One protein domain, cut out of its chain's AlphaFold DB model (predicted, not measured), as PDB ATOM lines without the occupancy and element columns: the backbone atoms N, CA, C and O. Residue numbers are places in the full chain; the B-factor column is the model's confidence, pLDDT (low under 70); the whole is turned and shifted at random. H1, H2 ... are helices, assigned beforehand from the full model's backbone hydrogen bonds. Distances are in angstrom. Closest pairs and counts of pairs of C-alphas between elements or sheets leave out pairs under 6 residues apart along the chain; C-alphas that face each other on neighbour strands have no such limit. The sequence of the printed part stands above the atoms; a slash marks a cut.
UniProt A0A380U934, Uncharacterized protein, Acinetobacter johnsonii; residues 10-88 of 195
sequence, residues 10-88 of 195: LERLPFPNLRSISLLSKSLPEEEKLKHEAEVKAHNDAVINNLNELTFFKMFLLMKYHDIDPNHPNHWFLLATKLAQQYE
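AT A GLANCE: This is residues 10 to 88 of the 195 residues of an uncharacterized protein of Acinetobacter johnsonii (UniProt A0A380U934). What is the main picture? One long helix, H2, makes the rod's long axis; short H1 packs beside its first turns, at residues 32 to 36, H3 stands crosswise near its other end, and residues 10 to 22, with no named element, run back along the length of H2. What is it built of? The 79 printed residues have three named helices, H1, H2, H3, and no named strand: all helix. How compact? It is extended, with a radius of gyration of the C-alphas of 19.7 A, spanning 57 by 25 by 17 A.

IN THESE COORDINATES: Where is H2? Residues 30 to 65, 52.1 A, from C-alpha 30 at (200.486, 200.246, 113.336). And the others? H1 is residues 23 to 27, 8.4 A; H3 is residues 75 to 87, 18.4 A, ending at C-alpha 87 at (150.011, 208.181, 103.529).

HOW THE PARTS SIT: What touches H2? H1 touches its residues 32 to 36 alone, with Ser 25 and Lys 33 the closest C-alphas, 5.4 A. H3, by residues 75 to 79 alone, only just touches its residues 62 to 63, with 3 pairs of C-alphas within 8 A, the closest Met 63 and Leu 79 at 6.2 A; the lines are about perpendicular, 77 degrees. H1 and H3 are apart. And the backbones? Every O i to N i+4 pair is within hydrogen-bond range in H2 and H3; H1 has 0 of 1, and 1 of 2 O i to N i+3 pairs.

THE WHOLE: How large? The farthest C-alphas, Pro 29 and Gln 85, are 57.2 A apart. Any cut or long link? The printed part has no cut; H1 to H2 is a tight link, H2 to H3 a short one. Low confidence? No printed residue is under 70.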
ATOM      1  N   LEU A  10     155.560 194.235 105.936       80.75
ATOM      2  CA  LEU A  10     155.195 194.602 107.306       80.75
ATOM      3  C   LEU A  10     156.391 194.489 108.259       80.75
ATOM      4  O   LEU A  10     156.431 195.166 109.284       80.75
ATOM      5  N   GLU A  11     157.365 193.648 107.918       83.62
ATOM      6  CA  GLU A  11     158.610 193.511 108.665       83.62
ATOM      7  C   GLU A  11     159.441 194.794 108.552       83.62
ATOM      8  O   GLU A  11     159.610 195.364 107.470       83.62
ATOM      9  N   ARG A  12     159.987 195.268 109.675       80.75
ATOM     10  CA  ARG A  12     160.888 196.427 109.686       80.75
ATOM     11  C   ARG A  12     162.231 196.048 109.063       80.75
ATOM     12  O   ARG A  12     162.608 194.880 109.046       80.75
ATOM     13  N   LEU A  13     162.935 197.021 108.489       83.25
ATOM     14  CA  LEU A  13     164.353 196.815 108.192       83.25
ATOM     15  C   LEU A  13     165.111 196.691 109.524       83.25
ATOM     16  O   LEU A  13     164.745 197.386 110.480       83.25
ATOM     17  N   PRO A  14     166.108 195.797 109.620       83.50
ATOM     18  CA  PRO A  14     166.908 195.689 110.828       83.50
ATOM     19  C   PRO A  14     167.675 196.994 111.066       83.50
ATOM     20  O   PRO A  14     168.012 197.715 110.127       83.50
ATOM     21  N   PHE A  15     167.938 197.313 112.331       83.62
ATOM     22  CA  PHE A  15     168.784 198.453 112.665       83.62
ATOM     23  C   PHE A  15     170.222 198.184 112.174       83.62
ATOM     24  O   PHE A  15     170.699 197.054 112.328       83.62
ATOM     25  N   PRO A  16     170.919 199.171 111.578       85.06
ATOM     26  CA  PRO A  16     172.305 199.003 111.159       85.06
ATOM     27  C   PRO A  16     173.194 198.868 112.400       85.06
ATOM     28  O   PRO A  16     173.570 199.855 113.027       85.06
ATOM     29  N   ASN A  17     173.528 197.633 112.766       87.81
ATOM     30  CA  ASN A  17     174.425 197.324 113.880       87.81
ATOM     31  C   ASN A  17     175.889 197.559 113.479       87.81
ATOM     32  O   ASN A  17     176.687 196.624 113.423       87.81
ATOM     33  N   LEU A  18     176.228 198.808 113.154       90.31
ATOM     34  CA  LEU A  18     177.582 199.193 112.770       90.31
ATOM     35  C   LEU A  18     178.525 199.102 113.970       90.31
ATOM     36  O   LEU A  18     178.183 199.482 115.092       90.31
ATOM     37  N   ARG A  19     179.745 198.634 113.719       90.62
ATOM     38  CA  ARG A  19     180.828 198.602 114.699       90.62
ATOM     39  C   ARG A  19     181.625 199.896 114.630       90.62
ATOM     40  O   ARG A  19     181.956 200.382 113.548       90.62
ATOM     41  N   SER A  20     181.971 200.434 115.792       89.31
ATOM     42  CA  SER A  20     182.931 201.527 115.914       89.31
ATOM     43  C   SER A  20     184.364 200.995 115.937       89.31
ATOM     44  O   SER A  20     184.627 199.904 116.447       89.31
ATOM     45  N   ILE A  21     185.315 201.800 115.461       87.19
ATOM     46  CA  ILE A  21     186.740 201.553 115.711       87.19
ATOM     47  C   ILE A  21     186.980 201.649 117.226       87.19
ATOM     48  O   ILE A  21     186.467 202.555 117.885       87.19
ATOM     49  N   SER A  22     187.723 200.692 117.789       85.12
ATOM     50  CA  SER A  22     188.009 200.656 119.223       85.12
ATOM     51  C   SER A  22     188.858 201.861 119.613       85.12
ATOM     52  O   SER A  22     189.845 202.153 118.950       85.12
ATOM     53  N   LEU A  23     188.539 202.531 120.721       82.50
ATOM     54  CA  LEU A  23     189.372 203.625 121.237       82.50
ATOM     55  C   LEU A  23     190.783 203.150 121.622       82.50
ATOM     56  O   LEU A  23     191.730 203.933 121.564       82.50
ATOM     57  N   LEU A  24     190.918 201.862 121.958       83.88
ATOM     58  CA  LEU A  24     192.188 201.216 122.288       83.88
ATOM     59  C   LEU A  24     193.055 200.946 121.048       83.88
ATOM     60  O   LEU A  24     194.242 200.674 121.199       83.88
ATOM     61  N   SER A  25     192.514 201.071 119.827       80.75
ATOM     62  CA  SER A  25     193.287 200.853 118.594       80.75
ATOM     63  C   SER A  25     194.433 201.851 118.425       80.75
ATOM     64  O   SER A  25     195.413 201.562 117.748       80.75
ATOM     65  N   LYS A  26     194.347 203.017 119.080       78.31
ATOM     66  CA  LYS A  26     195.416 204.026 119.115       78.31
ATOM     67  C   LYS A  26     196.660 203.565 119.871       78.31
ATOM     68  O   LYS A  26     197.724 204.135 119.666       78.31
ATOM     69  N   SER A  27     196.508 202.586 120.759       85.19
ATOM     70  CA  SER A  27     197.591 202.024 121.567       85.19
ATOM     71  C   SER A  27     198.198 200.766 120.942       85.19
ATOM     72  O   SER A  27     199.159 200.234 121.491       85.19
ATOM     73  N   LEU A  28     197.639 200.281 119.827       85.38
ATOM     74  CA  LEU A  28     198.144 199.113 119.113       85.38
ATOM     75  C   LEU A  28     199.303 199.494 118.178       85.38
ATOM     76  O   LEU A  28     199.341 200.623 117.676       85.38
ATOM     77  N   PRO A  29     200.214 198.549 117.889       90.38
ATOM     78  CA  PRO A  29     201.153 198.671 116.780       90.38
ATOM     79  C   PRO A  29     200.431 198.986 115.461       90.38
ATOM     80  O   PRO A  29     199.297 198.555 115.239       90.38
ATOM     81  N   GLU A  30     201.095 199.718 114.566       88.56
ATOM     82  CA  GLU A  30     200.486 200.246 113.336       88.56
ATOM     83  C   GLU A  30     199.860 199.153 112.452       88.56
ATOM     84  O   GLU A  30     198.748 199.323 111.952       88.56
ATOM     85  N   GLU A  31     200.504 197.988 112.344       89.50
ATOM     86  CA  GLU A  31     199.969 196.840 111.600       89.50
ATOM     87  C   GLU A  31     198.671 196.277 112.203       89.50
ATOM     88  O   GLU A  31     197.737 195.937 111.474       89.50
ATOM     89  N   GLU A  32     198.581 196.179 113.530       87.44
ATOM     90  CA  GLU A  32     197.390 195.669 114.222       87.44
ATOM     91  C   GLU A  32     196.241 196.676 114.184       87.44
ATOM     92  O   GLU A  32     195.080 196.300 114.011       87.44
ATOM     93  N   LYS A  33     196.566 197.971 114.262       89.69
ATOM     94  CA  LYS A  33     195.601 199.052 114.072       89.69
ATOM     95  C   LYS A  33     194.974 198.993 112.676       89.69
ATOM     96  O   LYS A  33     193.749 199.036 112.566       89.69
ATOM     97  N   LEU A  34     195.789 198.853 111.627       89.88
ATOM     98  CA  LEU A  34     195.305 198.748 110.247       89.88
ATOM     99  C   LEU A  34     194.425 197.507 110.039       89.88
ATOM    100  O   LEU A  34     193.391 197.601 109.378       89.88
ATOM    101  N   LYS A  35     194.784 196.362 110.639       91.44
ATOM    102  CA  LYS A  35     193.948 195.148 110.615       91.44
ATOM    103  C   LYS A  35     192.592 195.377 111.285       91.44
ATOM    104  O   LYS A  35     191.565 195.093 110.676       91.44
ATOM    105  N   HIS A  36     192.575 195.962 112.484       88.06
ATOM    106  CA  HIS A  36     191.335 196.269 113.210       88.06
ATOM    107  C   HIS A  36     190.427 197.229 112.426       88.06
ATOM    108  O   HIS A  36     189.217 197.021 112.330       88.06
ATOM    109  N   GLU A  37     190.994 198.284 111.836       90.75
ATOM    110  CA  GLU A  37     190.241 199.233 111.008       90.75
ATOM    111  C   GLU A  37     189.667 198.564 109.750       90.75
ATOM    112  O   GLU A  37     188.503 198.798 109.409       90.75
ATOM    113  N   ALA A  38     190.437 197.687 109.099       92.88
ATOM    114  CA  ALA A  38     189.981 196.922 107.941       92.88
ATOM    115  C   ALA A  38     188.850 195.940 108.294       92.88
ATOM    116  O   ALA A  38     187.870 195.854 107.556       92.88
ATOM    117  N   GLU A  39     188.935 195.247 109.432       93.12
ATOM    118  CA  GLU A  39     187.887 194.340 109.917       93.12
ATOM    119  C   GLU A  39     186.584 195.079 110.241       93.12
ATOM    120  O   GLU A  39     185.499 194.646 109.840       93.12
ATOM    121  N   VAL A  40     186.676 196.220 110.934       93.19
ATOM    122  CA  VAL A  40     185.510 197.067 111.230       93.19
ATOM    123  C   VAL A  40     184.876 197.574 109.939       93.19
ATOM    124  O   VAL A  40     183.653 197.524 109.800       93.19
ATOM    125  N   LYS A  41     185.692 198.019 108.978       94.44
ATOM    126  CA  LYS A  41     185.208 198.470 107.674       94.44
ATOM    127  C   LYS A  41     184.499 197.343 106.921       94.44
ATOM    128  O   LYS A  41     183.354 197.524 106.526       94.44
ATOM    129  N   ALA A  42     185.125 196.173 106.799       96.00
ATOM    130  CA  ALA A  42     184.546 195.023 106.106       96.00
ATOM    131  C   ALA A  42     183.205 194.588 106.719       96.00
ATOM    132  O   ALA A  42     182.253 194.293 105.997       96.00
ATOM    133  N   HIS A  43     183.101 194.598 108.052       95.12
ATOM    134  CA  HIS A  43     181.843 194.321 108.739       95.12
ATOM    135  C   HIS A  43     180.765 195.363 108.417       95.12
ATOM    136  O   HIS A  43     179.641 194.999 108.071       95.12
ATOM    137  N   ASN A  44     181.094 196.652 108.528       94.00
ATOM    138  CA  ASN A  44     180.145 197.736 108.283       94.00
ATOM    139  C   ASN A  44     179.670 197.754 106.825       94.00
ATOM    140  O   ASN A  44     178.471 197.886 106.585       94.00
ATOM    141  N   ASP A  45     180.579 197.538 105.873       94.56
ATOM    142  CA  ASP A  45     180.262 197.435 104.448       94.56
ATOM    143  C   ASP A  45     179.309 196.254 104.187       94.56
ATOM    144  O   ASP A  45     178.306 196.409 103.490       94.56
ATOM    145  N   ALA A  46     179.544 195.091 104.808       93.56
ATOM    146  CA  ALA A  46     178.654 193.934 104.693       93.56
ATOM    147  C   ALA A  46     177.249 194.203 105.268       93.56
ATOM    148  O   ALA A  46     176.244 193.830 104.657       93.56
ATOM    149  N   VAL A  47     177.158 194.879 106.419       92.06
ATOM    150  CA  VAL A  47     175.873 195.271 107.030       92.06
ATOM    151  C   VAL A  47     175.110 196.243 106.127       92.06
ATOM    152  O   VAL A  47     173.910 196.060 105.912       92.06
ATOM    153  N   ILE A  48     175.793 197.248 105.571       91.50
ATOM    154  CA  ILE A  48     175.194 198.235 104.663       91.50
ATOM    155  C   ILE A  48     174.720 197.567 103.370       91.50
ATOM    156  O   ILE A  48     173.593 197.813 102.941       91.50
ATOM    157  N   ASN A  49     175.528 196.686 102.777       90.81
ATOM    158  CA  ASN A  49     175.159 195.976 101.551       90.81
ATOM    159  C   ASN A  49     173.906 195.115 101.751       90.81
ATOM    160  O   ASN A  49     172.961 195.230 100.973       90.81
ATOM    161  N   ASN A  50     173.838 194.351 102.844       90.31
ATOM    162  CA  ASN A  50     172.647 193.570 103.179       90.31
ATOM    163  C   ASN A  50     171.403 194.462 103.374       90.31
ATOM    164  O   ASN A  50     170.311 194.146 102.904       90.31
ATOM    165  N   LEU A  51     171.549 195.618 104.033       90.19
ATOM    166  CA  LEU A  51     170.450 196.577 104.179       90.19
ATOM    167  C   LEU A  51     169.988 197.156 102.839       90.19
ATOM    168  O   LEU A  51     168.782 197.308 102.630       90.19
ATOM    169  N   ASN A  52     170.918 197.455 101.935       88.88
ATOM    170  CA  ASN A  52     170.607 197.947 100.596       88.88
ATOM    171  C   ASN A  52     169.839 196.896  99.788       88.88
ATOM    172  O   ASN A  52     168.799 197.216  99.214       88.88
ATOM    173  N   GLU A  53     170.286 195.639  99.809       89.56
ATOM    174  CA  GLU A  53     169.599 194.522  99.150       89.56
ATOM    175  C   GLU A  53     168.176 194.330  99.689       89.56
ATOM    176  O   GLU A  53     167.216 194.266  98.915       89.56
ATOM    177  N   LEU A  54     168.008 194.320 101.016       89.12
ATOM    178  CA  LEU A  54     166.693 194.208 101.653       89.12
ATOM    179  C   LEU A  54     165.782 195.393 101.317       89.12
ATOM    180  O   LEU A  54     164.579 195.214 101.105       89.12
ATOM    181  N   THR A  55     166.339 196.603 101.264       87.00
ATOM    182  CA  THR A  55     165.599 197.814 100.887       87.00
ATOM    183  C   THR A  55     165.119 197.711  99.447       87.00
ATOM    184  O   THR A  55     163.929 197.885  99.184       87.00
ATOM    185  N   PHE A  56     166.014 197.343  98.529       88.19
ATOM    186  CA  PHE A  56     165.700 197.167  97.118       88.19
ATOM    187  C   PHE A  56     164.621 196.096  96.928       88.19
ATOM    188  O   PHE A  56     163.588 196.358  96.314       88.19
ATOM    189  N   PHE A  57     164.775 194.930  97.559       89.25
ATOM    190  CA  PHE A  57     163.778 193.861  97.523       89.25
ATOM    191  C   PHE A  57     162.394 194.330  98.001       89.25
ATOM    192  O   PHE A  57     161.378 194.078  97.343       89.25
ATOM    193  N   LYS A  58     162.336 195.077  99.112       89.12
ATOM    194  CA  LYS A  58     161.078 195.653  99.609       89.12
ATOM    195  C   LYS A  58     160.477 196.664  98.636       89.12
ATOM    196  O   LYS A  58     159.256 196.688  98.483       89.12
ATOM    197  N   MET A  59     161.289 197.452  97.936       87.88
ATOM    198  CA  MET A  59     160.799 198.365  96.900       87.88
ATOM    199  C   MET A  59     160.136 197.619  95.729       87.88
ATOM    200  O   MET A  59     159.043 198.010  95.320       87.88
ATOM    201  N   PHE A  60     160.704 196.507  95.243       89.44
ATOM    202  CA  PHE A  60     160.051 195.681  94.206       89.44
ATOM    203  C   PHE A  60     158.749 195.058  94.692       89.44
ATOM    204  O   PHE A  60     157.749 195.034  93.969       89.44
ATOM    205  N   LEU A  61     158.730 194.572  95.934       89.81
ATOM    206  CA  LEU A  61     157.505 194.058  96.536       89.81
ATOM    207  C   LEU A  61     156.426 195.142  96.646       89.81
ATOM    208  O   LEU A  61     155.254 194.845  96.409       89.81
ATOM    209  N   LEU A  62     156.802 196.384  96.967       90.06
ATOM    210  CA  LEU A  62     155.883 197.521  96.972       90.06
ATOM    211  C   LEU A  62     155.353 197.825  95.566       90.06
ATOM    212  O   LEU A  62     154.142 197.984  95.417       90.06
ATOM    213  N   MET A  63     156.206 197.838  94.536       91.56
ATOM    214  CA  MET A  63     155.755 198.007  93.147       91.56
ATOM    215  C   MET A  63     154.740 196.940  92.754       91.56
ATOM    216  O   MET A  63     153.649 197.272  92.299       91.56
ATOM    217  N   LYS A  64     155.046 195.665  93.020       89.50
ATOM    218  CA  LYS A  64     154.134 194.547  92.742       89.50
ATOM    219  C   LYS A  64     152.827 194.663  93.527       89.50
ATOM    220  O   LYS A  64     151.756 194.356  93.009       89.50
ATOM    221  N   TYR A  65     152.889 195.093  94.786       89.75
ATOM    222  CA  TYR A  65     151.695 195.304  95.602       89.75
ATOM    223  C   TYR A  65     150.784 196.386  95.004       89.75
ATOM    224  O   TYR A  65     149.569 196.184  94.969       89.75
ATOM    225  N   HIS A  66     151.376 197.468  94.486       89.44
ATOM    226  CA  HIS A  66     150.695 198.577  93.813       89.44
ATOM    227  C   HIS A  66     150.449 198.363  92.309       89.44
ATOM    228  O   HIS A  66     150.011 199.300  91.644       89.44
ATOM    229  N   ASP A  67     150.700 197.153  91.793       90.38
ATOM    230  CA  ASP A  67     150.506 196.768  90.391       90.38
ATOM    231  C   ASP A  67     151.272 197.682  89.400       90.38
ATOM    232  O   ASP A  67     150.779 198.036  88.331       90.38
ATOM    233  N   ILE A  68     152.494 198.079  89.776       91.44
ATOM    234  CA  ILE A  68     153.427 198.870  88.961       91.44
ATOM    235  C   ILE A  68     154.400 197.922  88.255       91.44
ATOM    236  O   ILE A  68     155.046 197.099  88.907       91.44
ATOM    237  N   ASP A  69     154.530 198.064  86.934       90.44
ATOM    238  CA  ASP A  69     155.537 197.347  86.149       90.44
ATOM    239  C   ASP A  69     156.947 197.888  86.469       90.44
ATOM    240  O   ASP A  69     157.194 199.079  86.253       90.44
ATOM    241  N   PRO A  70     157.881 197.051  86.965       86.38
ATOM    242  CA  PRO A  70     159.252 197.474  87.245       86.38
ATOM    243  C   PRO A  70     160.024 197.927  85.998       86.38
ATOM    244  O   PRO A  70     160.991 198.671  86.128       86.38
ATOM    245  N   ASN A  71     159.604 197.518  84.798       88.62
ATOM    246  CA  ASN A  71     160.242 197.928  83.546       88.62
ATOM    247  C   ASN A  71     159.671 199.239  82.985       88.62
ATOM    248  O   ASN A  71     160.179 199.762  81.992       88.62
ATOM    249  N   HIS A  72     158.624 199.797  83.600       89.00
ATOM    250  CA  HIS A  72     158.051 201.061  83.157       89.00
ATOM    251  C   HIS A  72     159.074 202.195  83.351       89.00
ATOM    252  O   HIS A  72     159.629 202.313  84.443       89.00
ATOM    253  N   PRO A  73     159.297 203.100  82.379       88.75
ATOM    254  CA  PRO A  73     160.325 204.148  82.483       88.75
ATOM    255  C   PRO A  73     160.161 205.046  83.723       88.75
ATOM    256  O   PRO A  73     161.138 205.520  84.289       88.75
ATOM    257  N   ASN A  74     158.924 205.212  84.197       90.06
ATOM    258  CA  ASN A  74     158.584 206.035  85.364       90.06
ATOM    259  C   ASN A  74     158.197 205.227  86.621       90.06
ATOM    260  O   ASN A  74     157.467 205.742  87.469       90.06
ATOM    261  N   HIS A  75     158.612 203.963  86.751       87.56
ATOM    262  CA  HIS A  75     158.189 203.082  87.854       87.56
ATOM    263  C   HIS A  75     158.433 203.680  89.253       87.56
ATOM    264  O   HIS A  75     157.558 203.595  90.117       87.56
ATOM    265  N   TRP A  76     159.561 204.370  89.469       87.06
ATOM    266  CA  TRP A  76     159.854 205.042  90.741       87.06
ATOM    267  C   TRP A  76     158.884 206.183  91.054       87.06
ATOM    268  O   TRP A  76     158.403 206.297  92.181       87.06
ATOM    269  N   PHE A  77     158.551 207.001  90.053       87.94
ATOM    270  CA  PHE A  77     157.604 208.105  90.210       87.94
ATOM    271  C   PHE A  77     156.184 207.594  90.486       87.94
ATOM    272  O   PHE A  77     155.485 208.107  91.363       87.94
ATOM    273  N   LEU A  78     155.769 206.540  89.779       89.75
ATOM    274  CA  LEU A  78     154.489 205.874  90.021       89.75
ATOM    275  C   LEU A  78     154.419 205.304  91.442       89.75
ATOM    276  O   LEU A  78     153.400 205.445  92.115       89.75
ATOM    277  N   LEU A  79     155.509 204.710  91.932       91.06
ATOM    278  CA  LEU A  79     155.552 204.181  93.290       91.06
ATOM    279  C   LEU A  79     155.457 205.307  94.327       91.06
ATOM    280  O   LEU A  79     154.626 205.235  95.230       91.06
ATOM    281  N   ALA A  80     156.248 206.371  94.169       88.38
ATOM    282  CA  ALA A  80     156.233 207.521  95.069       88.38
ATOM    283  C   ALA A  80     154.848 208.185  95.139       88.38
ATOM    284  O   ALA A  80     154.347 208.462  96.226       88.38
ATOM    285  N   THR A  81     154.187 208.380  93.995       86.88
ATOM    286  CA  THR A  81     152.843 208.978  93.937       86.88
ATOM    287  C   THR A  81     151.780 208.093  94.584       86.88
ATOM    288  O   THR A  81     150.930 208.607  95.310       86.88
ATOM    289  N   LYS A  82     151.838 206.767  94.398       88.25
ATOM    290  CA  LYS A  82     150.936 205.825  95.084       88.25
ATOM    291  C   LYS A  82     151.129 205.836  96.598       88.25
ATOM    292  O   LYS A  82     150.143 205.793  97.330       88.25
ATOM    293  N   LEU A  83     152.375 205.917  97.065       87.94
ATOM    294  CA  LEU A  83     152.678 206.030  98.491       87.94
ATOM    295  C   LEU A  83     152.182 207.369  99.054       87.94
ATOM    296  O   LEU A  83     151.490 207.369 100.069       87.94
ATOM    297  N   ALA A  84     152.440 208.486  98.372       85.06
ATOM    298  CA  ALA A  84     151.961 209.805  98.786       85.06
ATOM    299  C   ALA A  84     150.425 209.852  98.880       85.06
ATOM    300  O   ALA A  84     149.887 210.232  99.912       85.06
ATOM    301  N   GLN A  85     149.707 209.344  97.871       83.62
ATOM    302  CA  GLN A  85     148.239 209.231  97.907       83.62
ATOM    303  C   GLN A  85     147.719 208.413  99.098       83.62
ATOM    304  O   GLN A  85     146.601 208.636  99.558       83.62
ATOM    305  N   GLN A  86     148.492 207.431  99.566       83.75
ATOM    306  CA  GLN A  86     148.074 206.538 100.641       83.75
ATOM    307  C   GLN A  86     148.383 207.084 102.041       83.75
ATOM    308  O   GLN A  86     147.629 206.784 102.970       83.75
ATOM    309  N   TYR A  87     149.488 207.813 102.208       82.94
ATOM    310  CA  TYR A  87     150.011 208.181 103.529       82.94
ATOM    311  C   TYR A  87     150.026 209.685 103.816       82.94
ATOM    312  O   TYR A  87     150.099 210.035 104.990       82.94
ATOM    313  N   GLU A  88     149.908 210.556 102.808       78.38
ATOM    314  CA  GLU A  88     149.877 212.014 102.983       78.38
ATOM    315  C   GLU A  88     148.435 212.549 102.872       78.38
ATOM    316  O   GLU A  88     147.859 212.580 101.775       78.38
TER     317      GLU A  88